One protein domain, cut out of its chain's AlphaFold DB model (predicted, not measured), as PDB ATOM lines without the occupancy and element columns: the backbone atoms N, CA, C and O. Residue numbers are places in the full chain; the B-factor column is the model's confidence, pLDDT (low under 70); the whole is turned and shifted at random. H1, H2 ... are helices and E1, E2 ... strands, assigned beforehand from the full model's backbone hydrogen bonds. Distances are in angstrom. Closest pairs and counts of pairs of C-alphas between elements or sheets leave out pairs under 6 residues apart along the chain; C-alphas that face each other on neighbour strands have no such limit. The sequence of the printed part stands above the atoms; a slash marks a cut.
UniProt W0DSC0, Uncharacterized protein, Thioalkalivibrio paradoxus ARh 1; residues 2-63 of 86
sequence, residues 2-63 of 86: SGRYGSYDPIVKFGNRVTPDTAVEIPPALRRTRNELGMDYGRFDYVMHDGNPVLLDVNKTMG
ATOM      1  N   SER A   2      17.784 -22.206  -6.098       52.66
ATOM      2  CA  SER A   2      17.745 -23.609  -6.537       52.66
ATOM      3  C   SER A   2      16.326 -23.904  -7.029       52.66
ATOM      4  O   SER A   2      15.367 -23.798  -6.276       52.66
ATOM      5  N   GLY A   3      16.165 -24.138  -8.332       59.75
ATOM      6  CA  GLY A   3      14.858 -24.221  -8.996       59.75
ATOM      7  C   GLY A   3      14.154 -25.566  -8.822       59.75
ATOM      8  O   GLY A   3      13.699 -26.126  -9.814       59.75
ATOM      9  N   ARG A   4      14.103 -26.128  -7.605       67.06
ATOM     10  CA  ARG A   4      13.337 -27.360  -7.363       67.06
ATOM     11  C   ARG A   4      11.853 -27.030  -7.237       67.06
ATOM     12  O   ARG A   4      11.460 -26.236  -6.384       67.06
ATOM     13  N   TYR A   5      11.036 -27.678  -8.061       73.88
ATOM     14  CA  TYR A   5       9.582 -27.553  -8.041       73.88
ATOM     15  C   TYR A   5       8.959 -28.908  -7.725       73.88
ATOM     16  O   TYR A   5       9.299 -29.909  -8.348       73.88
ATOM     17  N   GLY A   6       8.058 -28.920  -6.751       80.50
ATOM     18  CA  GLY A   6       7.218 -30.061  -6.413       80.50
ATOM     19  C   GLY A   6       5.824 -29.568  -6.052       80.50
ATOM     20  O   GLY A   6       5.680 -28.446  -5.559       80.50
ATOM     21  N   SER A   7       4.816 -30.385  -6.331       85.00
ATOM     22  CA  SER A   7       3.405 -30.146  -6.019       85.00
ATOM     23  C   SER A   7       2.708 -31.493  -5.820       85.00
ATOM     24  O   SER A   7       3.180 -32.509  -6.335       85.00
ATOM     25  N   TYR A   8       1.613 -31.498  -5.059       89.00
ATOM     26  CA  TYR A   8       0.720 -32.657  -4.940       89.00
ATOM     27  C   TYR A   8      -0.240 -32.774  -6.137       89.00
ATOM     28  O   TYR A   8      -0.734 -33.860  -6.421       89.00
ATOM     29  N   ASP A   9      -0.439 -31.670  -6.859       90.94
ATOM     30  CA  ASP A   9      -1.215 -31.562  -8.095       90.94
ATOM     31  C   ASP A   9      -0.273 -31.356  -9.298       90.94
ATOM     32  O   ASP A   9       0.909 -31.044  -9.106       90.94
ATOM     33  N   PRO A  10      -0.753 -31.446 -10.556       89.00
ATOM     34  CA  PRO A  10       0.047 -31.056 -11.716       89.00
ATOM     35  C   PRO A  10       0.695 -29.676 -11.532       89.00
ATOM     36  O   PRO A  10       0.027 -28.706 -11.169       89.00
ATOM     37  N   ILE A  11       2.010 -29.581 -11.750       80.44
ATOM     38  CA  ILE A  11       2.770 -28.355 -11.475       80.44
ATOM     39  C   ILE A  11       2.355 -27.251 -12.456       80.44
ATOM     40  O   ILE A  11       2.655 -27.309 -13.648       80.44
ATOM     41  N   VAL A  12       1.746 -26.192 -11.926       83.56
ATOM     42  CA  VAL A  12       1.588 -24.898 -12.590       83.56
ATOM     43  C   VAL A  12       2.795 -24.059 -12.206       83.56
ATOM     44  O   VAL A  12       3.048 -23.815 -11.025       83.56
ATOM     45  N   LYS A  13       3.568 -23.627 -13.204       74.75
ATOM     46  CA  LYS A  13       4.841 -22.916 -13.021       74.75
ATOM     47  C   LYS A  13       4.696 -21.789 -11.985       74.75
ATOM     48  O   LYS A  13       3.995 -20.813 -12.226       74.75
ATOM     49  N   PHE A  14       5.351 -21.959 -10.834       72.38
ATOM     50  CA  PHE A  14       5.272 -21.119  -9.625       72.38
ATOM     51  C   PHE A  14       3.923 -21.057  -8.885       72.38
ATOM     52  O   PHE A  14       3.929 -20.721  -7.704       72.38
ATOM     53  N   GLY A  15       2.798 -21.389  -9.520       78.56
ATOM     54  CA  GLY A  15       1.455 -21.187  -8.966       78.56
ATOM     55  C   GLY A  15       1.071 -22.133  -7.828       78.56
ATOM     56  O   GLY A  15       0.358 -21.723  -6.920       78.56
ATOM     57  N   ASN A  16       1.554 -23.376  -7.849       85.94
ATOM     58  CA  ASN A  16       1.226 -24.382  -6.831       85.94
ATOM     59  C   ASN A  16       2.459 -25.115  -6.283       85.94
ATOM     60  O   ASN A  16       2.375 -26.277  -5.892       85.94
ATOM     61  N   ARG A  17       3.628 -24.456  -6.248       85.19
ATOM     62  CA  ARG A  17       4.822 -25.084  -5.657       85.19
ATOM     63  C   ARG A  17       4.642 -25.251  -4.144       85.19
ATOM     64  O   ARG A  17       4.281 -24.298  -3.460       85.19
ATOM     65  N   VAL A  18       5.004 -26.421  -3.624       85.94
ATOM     66  CA  VAL A  18       5.120 -26.687  -2.174       85.94
ATOM     67  C   VAL A  18       6.574 -26.857  -1.724       85.94
ATOM     68  O   VAL A  18       6.854 -27.045  -0.543       85.94
ATOM     69  N   THR A  19       7.522 -26.795  -2.660       81.62
ATOM     70  CA  THR A  19       8.950 -26.914  -2.364       81.62
ATOM     71  C   THR A  19       9.516 -25.631  -1.738       81.62
ATOM     72  O   THR A  19       9.211 -24.532  -2.215       81.62
ATOM     73  N   PRO A  20      10.371 -25.742  -0.700       78.44
ATOM     74  CA  PRO A  20      11.054 -24.593  -0.107       78.44
ATOM     75  C   PRO A  20      12.011 -23.900  -1.087       78.44
ATOM     76  O   PRO A  20      12.587 -24.543  -1.960       78.44
ATOM     77  N   ASP A  21      12.266 -22.604  -0.878       74.81
ATOM     78  CA  ASP A  21      13.251 -21.821  -1.653       74.81
ATOM     79  C   ASP A  21      14.704 -22.018  -1.172       74.81
ATOM     80  O   ASP A  21      15.594 -21.193  -1.389       74.81
ATOM     81  N   THR A  22      14.962 -23.106  -0.451       79.75
ATOM     82  CA  THR A  22      16.287 -23.388   0.088       79.75
ATOM     83  C   THR A  22      17.200 -23.953  -0.991       79.75
ATOM     84  O   THR A  22      16.790 -24.643  -1.931       79.75
ATOM     85  N   ALA A  23      18.487 -23.630  -0.873       77.31
ATOM     86  CA  ALA A  23      19.495 -24.258  -1.702       77.31
ATOM     87  C   ALA A  23      19.616 -25.736  -1.334       77.31
ATOM     88  O   ALA A  23      19.540 -26.122  -0.169       77.31
ATOM     89  N   VAL A  24      19.834 -26.551  -2.352       78.44
ATOM     90  CA  VAL A  24      19.999 -27.993  -2.227       78.44
ATOM     91  C   VAL A  24      21.386 -28.382  -2.685       78.44
ATOM     92  O   VAL A  24      21.975 -27.725  -3.549       78.44
ATOM     93  N   GLU A  25      21.903 -29.462  -2.115       87.38
ATOM     94  CA  GLU A  25      23.177 -30.004  -2.554       87.38
ATOM     95  C   GLU A  25      23.089 -30.443  -4.022       87.38
ATOM     96  O   GLU A  25      22.113 -31.061  -4.459       87.38
ATOM     97  N   ILE A  26      24.112 -30.072  -4.791       89.25
ATOM     98  CA  ILE A  26      24.230 -30.420  -6.206       89.25
ATOM     99  C   ILE A  26      24.931 -31.780  -6.293       89.25
ATOM    100  O   ILE A  26      26.097 -31.854  -5.890       89.25
ATOM    101  N   PRO A  27      24.285 -32.817  -6.860       93.19
ATOM    102  CA  PRO A  27      24.894 -34.129  -7.040       93.19
ATOM    103  C   PRO A  27      26.278 -34.051  -7.714       93.19
ATOM    104  O   PRO A  27      26.409 -33.399  -8.756       93.19
ATOM    105  N   PRO A  28      27.312 -34.742  -7.192       95.00
ATOM    106  CA  PRO A  28      28.660 -34.706  -7.765       95.00
ATOM    107  C   PRO A  28      28.725 -35.110  -9.245       95.00
ATOM    108  O   PRO A  28      29.548 -34.578  -9.988       95.00
ATOM    109  N   ALA A  29      27.839 -36.008  -9.689       95.31
ATOM    110  CA  ALA A  29      27.743 -36.404 -11.093       95.31
ATOM    111  C   ALA A  29      27.427 -35.220 -12.018       95.31
ATOM    112  O   ALA A  29      28.101 -35.057 -13.028       95.31
ATOM    113  N   LEU A  30      26.514 -34.322 -11.628       94.75
ATOM    114  CA  LEU A  30      26.189 -33.136 -12.428       94.75
ATOM    115  C   LEU A  30      27.356 -32.145 -12.500       94.75
ATOM    116  O   LEU A  30      27.527 -31.461 -13.506       94.75
ATOM    117  N   ARG A  31      28.197 -32.078 -11.457       93.62
ATOM    118  CA  ARG A  31      29.421 -31.259 -11.487       93.62
ATOM    119  C   ARG A  31      30.436 -31.797 -12.492       93.62
ATOM    120  O   ARG A  31      31.090 -30.998 -13.153       93.62
ATOM    121  N   ARG A  32      30.550 -33.123 -12.623       95.50
ATOM    122  CA  ARG A  32      31.391 -33.751 -13.652       95.50
ATOM    123  C   ARG A  32      30.851 -33.459 -15.046       95.50
ATOM    124  O   ARG A  32      31.591 -32.910 -15.850       95.50
ATOM    125  N   THR A  33      29.554 -33.668 -15.271       94.88
ATOM    126  CA  THR A  33      28.911 -33.360 -16.557       94.88
ATOM    127  C   THR A  33      29.064 -31.890 -16.946       94.88
ATOM    128  O   THR A  33      29.355 -31.586 -18.097       94.88
ATOM    129  N   ARG A  34      28.952 -30.953 -15.991       94.50
ATOM    130  CA  ARG A  34      29.246 -29.531 -16.239       94.50
ATOM    131  C   ARG A  34      30.655 -29.329 -16.806       94.50
ATOM    132  O   ARG A  34      30.814 -28.565 -17.753       94.50
ATOM    133  N   ASN A  35      31.656 -29.970 -16.206       95.00
ATOM    134  CA  ASN A  35      33.046 -29.844 -16.636       95.00
ATOM    135  C   ASN A  35      33.267 -30.496 -18.010       95.00
ATOM    136  O   ASN A  35      33.933 -29.909 -18.852       95.00
ATOM    137  N   GLU A  36      32.673 -31.667 -18.250       95.94
ATOM    138  CA  GLU A  36      32.741 -32.387 -19.530       95.94
ATOM    139  C   GLU A  36      32.110 -31.588 -20.680       95.94
ATOM    140  O   GLU A  36      32.655 -31.555 -21.780       95.94
ATOM    141  N   LEU A  37      30.998 -30.895 -20.417       93.81
ATOM    142  CA  LEU A  37      30.320 -30.039 -21.395       93.81
ATOM    143  C   LEU A  37      30.979 -28.658 -21.569       93.81
ATOM    144  O   LEU A  37      30.519 -27.876 -22.399       93.81
ATOM    145  N   GLY A  38      32.004 -28.313 -20.778       93.06
ATOM    146  CA  GLY A  38      32.600 -26.969 -20.790       93.06
ATOM    147  C   GLY A  38      31.600 -25.867 -20.415       93.06
ATOM    148  O   GLY A  38      31.634 -24.764 -20.958       93.06
ATOM    149  N   MET A  39      30.650 -26.179 -19.529       90.06
ATOM    150  CA  MET A  39      29.507 -25.315 -19.262       90.06
ATOM    151  C   MET A  39      29.801 -24.318 -18.131       90.06
ATOM    152  O   MET A  39      29.639 -24.617 -16.943       90.06
ATOM    153  N   ASP A  40      30.204 -23.101 -18.499       88.06
ATOM    154  CA  ASP A  40      30.573 -22.062 -17.525       88.06
ATOM    155  C   ASP A  40      29.368 -21.471 -16.788       88.06
ATOM    156  O   ASP A  40      29.402 -21.331 -15.562       88.06
ATOM    157  N   TYR A  41      28.294 -21.157 -17.521       86.38
ATOM    158  CA  TYR A  41      27.088 -20.524 -16.984       86.38
ATOM    159  C   TYR A  41      25.821 -20.962 -17.725       86.38
ATOM    160  O   TYR A  41      25.681 -20.742 -18.928       86.38
ATOM    161  N   GLY A  42      24.879 -21.567 -17.005       87.25
ATOM    162  CA  GLY A  42      23.657 -22.105 -17.590       87.25
ATOM    163  C   GLY A  42      22.728 -22.755 -16.578       87.25
ATOM    164  O   GLY A  42      22.941 -22.667 -15.366       87.25
ATOM    165  N   ARG A  43      21.701 -23.424 -17.094       89.06
ATOM    166  CA  ARG A  43      20.714 -24.174 -16.324       89.06
ATOM    167  C   ARG A  43      20.703 -25.636 -16.762       89.06
ATOM    168  O   ARG A  43      20.701 -25.926 -17.950       89.06
ATOM    169  N   PHE A  44      20.689 -26.528 -15.779       92.56
ATOM    170  CA  PHE A  44      20.616 -27.974 -15.960       92.56
ATOM    171  C   PHE A  44      19.273 -28.419 -15.397       92.56
ATOM    172  O   PHE A  44      19.031 -28.239 -14.199       92.56
ATOM    173  N   ASP A  45      18.418 -28.978 -16.239       89.44
ATOM    174  CA  ASP A  45      17.158 -29.568 -15.808       89.44
ATOM    175  C   ASP A  45      17.353 -31.083 -15.680       89.44
ATOM    176  O   ASP A  45      17.767 -31.764 -16.616       89.44
ATOM    177  N   TYR A  46      17.126 -31.609 -14.476       91.81
ATOM    178  CA  TYR A  46      17.378 -33.007 -14.129       91.81
ATOM    179  C   TYR A  46      16.338 -33.512 -13.129       91.81
ATOM    180  O   TYR A  46      15.708 -32.725 -12.417       91.81
ATOM    181  N   VAL A  47      16.207 -34.831 -13.036       90.50
ATOM    182  CA  VAL A  47      15.398 -35.516 -12.017       90.50
ATOM    183  C   VAL A  47      16.263 -36.478 -11.209       90.50
ATOM    184  O   VAL A  47      17.346 -36.862 -11.646       90.50
ATOM    185  N   MET A  48      15.807 -36.854 -10.014       90.44
ATOM    186  CA  MET A  48      16.419 -37.936  -9.239       90.44
ATOM    187  C   MET A  48      15.604 -39.209  -9.459       90.44
ATOM    188  O   MET A  48      14.407 -39.214  -9.184       90.44
ATOM    189  N   HIS A  49      16.245 -40.274  -9.930       91.75
ATOM    190  CA  HIS A  49      15.641 -41.590 -10.120       91.75
ATOM    191  C   HIS A  49      16.547 -42.638  -9.468       91.75
ATOM    192  O   HIS A  49      17.743 -42.678  -9.756       91.75
ATOM    193  N   ASP A  50      16.013 -43.423  -8.529       94.69
ATOM    194  CA  ASP A  50      16.766 -44.414  -7.742       94.69
ATOM    195  C   ASP A  50      18.068 -43.868  -7.125       94.69
ATOM    196  O   ASP A  50      19.136 -44.470  -7.212       94.69
ATOM    197  N   GLY A  51      18.005 -42.663  -6.545       92.00
ATOM    198  CA  GLY A  51      19.158 -41.999  -5.923       92.00
ATOM    199  C   GLY A  51      20.178 -41.411  -6.907       92.00
ATOM    200  O   GLY A  51      21.122 -40.748  -6.478       92.00
ATOM    201  N   ASN A  52      19.971 -41.574  -8.215       94.12
ATOM    202  CA  ASN A  52      20.867 -41.082  -9.253       94.12
ATOM    203  C   ASN A  52      20.277 -39.865  -9.982       94.12
ATOM    204  O   ASN A  52      19.078 -39.839 -10.266       94.12
ATOM    205  N   PRO A  53      21.090 -38.844 -10.307       94.88
ATOM    206  CA  PRO A  53      20.635 -37.739 -11.139       94.88
ATOM    207  C   PRO A  53      20.555 -38.169 -12.609       94.88
ATOM    208  O   PRO A  53      21.538 -38.650 -13.172       94.88
ATOM    209  N   VAL A  54      19.409 -37.931 -13.244       95.19
ATOM    210  CA  VAL A  54      19.191 -38.099 -14.686       95.19
ATOM    211  C   VAL A  54      19.031 -36.719 -15.312       95.19
ATOM    212  O   VAL A  54      18.073 -36.004 -15.014       95.19
ATOM    213  N   LEU A  55      19.996 -36.333 -16.144       94.44
ATOM    214  CA  LEU A  55      20.011 -35.049 -16.840       94.44
ATOM    215  C   LEU A  55      19.082 -35.102 -18.057       94.44
ATOM    216  O   LEU A  55      19.202 -36.012 -18.873       94.44
ATOM    217  N   LEU A  56      18.168 -34.138 -18.162       94.19
ATOM    218  CA  LEU A  56      17.167 -34.069 -19.228       94.19
ATOM    219  C   LEU A  56      17.523 -33.006 -20.267       94.19
ATOM    220  O   LEU A  56      17.405 -33.258 -21.460       94.19
ATOM    221  N   ASP A  57      17.958 -31.832 -19.804       93.38
ATOM    222  CA  ASP A  57      18.268 -30.694 -20.669       93.38
ATOM    223  C   ASP A  57      19.363 -29.798 -20.063       93.38
ATOM    224  O   ASP A  57      19.482 -29.661 -18.838       93.38
ATOM    225  N   VAL A  58      20.167 -29.180 -20.930       92.94
ATOM    226  CA  VAL A  58      21.224 -28.229 -20.568       92.94
ATOM    227  C   VAL A  58      21.094 -26.988 -21.430       92.94
ATOM    228  O   VAL A  58      21.440 -26.970 -22.608       92.94
ATOM    229  N   ASN A  59      20.682 -25.900 -20.792       88.94
ATOM    230  CA  ASN A  59      20.518 -24.613 -21.438       88.94
ATOM    231  C   ASN A  59      21.669 -23.687 -21.070       88.94
ATOM    232  O   ASN A  59      21.870 -23.350 -19.899       88.94
ATOM    233  N   LYS A  60      22.392 -23.191 -22.077       85.25
ATOM    234  CA  LYS A  60      23.259 -22.032 -21.875       85.25
ATOM    235  C   LYS A  60      22.388 -20.824 -21.577       85.25
ATOM    236  O   LYS A  60      21.606 -20.388 -22.416       85.25
ATOM    237  N   THR A  61      22.555 -20.252 -20.392       75.06
ATOM    238  CA  THR A  61      21.934 -18.967 -20.098       75.06
ATOM    239  C   THR A  61      22.764 -17.927 -20.830       75.06
ATOM    240  O   THR A  61      23.879 -17.610 -20.413       75.06
ATOM    241  N   MET A  62      22.264 -17.431 -21.961       63.09
ATOM    242  CA  MET A  62      22.887 -16.281 -22.601       63.09
ATOM    243  C   MET A  62      22.882 -15.127 -21.589       63.09
ATOM    244  O   MET A  62      21.837 -14.795 -21.028       63.09
ATOM    245  N   GLY A  63      24.054 -14.538 -21.324       66.50
ATOM    246  CA  GLY A  63      24.118 -13.222 -20.683       66.50
ATOM    247  C   GLY A  63      23.317 -12.202 -21.501       66.50
ATOM    248  O   GLY A  63      22.930 -12.509 -22.629       66.50
TER     249      GLY A  63
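What this domain is: This is residues 2 to 63 of the 86 residues of an uncharacterized protein of Thioalkalivibrio paradoxus ARh 1 (UniProt W0DSC0). A long unnamed stretch, residues 2 to 27, folds out and back as a wide loop, then leads into one short helix, H1, beside a long twisted hairpin of two antiparallel strands, E1 and E2. The 62 printed residues hold H1, E1, E2 in that order, a mixed class with under half of the residues in named elements. The whole is only just loose, close to compact, with a radius of gyration of the C-alphas of 13.1 A and spans of 36 by 32 by 20 A.

How they stand to each other: H1, residues 28 to 36, has every O i to N i+4 pair within hydrogen-bond range. E1, residues 42 to 49, is near H1, with 5 pairs of C-alphas within 10 A. E2, residues 52 to 60, forms a hairpin with E1, at 161 degrees; N 45 and O 57 are 2.9 A apart, within hydrogen-bond range. E2 bends by 60 degrees at residue 56. The closest C-alphas of H1 and E2, Ala 29 and Pro 53, are 7.2 A apart.

Where its parts are: H1 begins at C-alpha 28 (28.660, -34.706, -7.765) and is 12.7 A long. E1 measures 22.4 A. E2 measures 23.0 A and ends at C-alpha 60 (23.259, -22.032, -21.875).

The domain as a whole: The farthest C-alphas, Asp 9 and Gly 38, are 36.4 A apart. The printed part has no cut, and both links are tight. Residues 2 to 4 and 62 to 63 have pLDDT under 70.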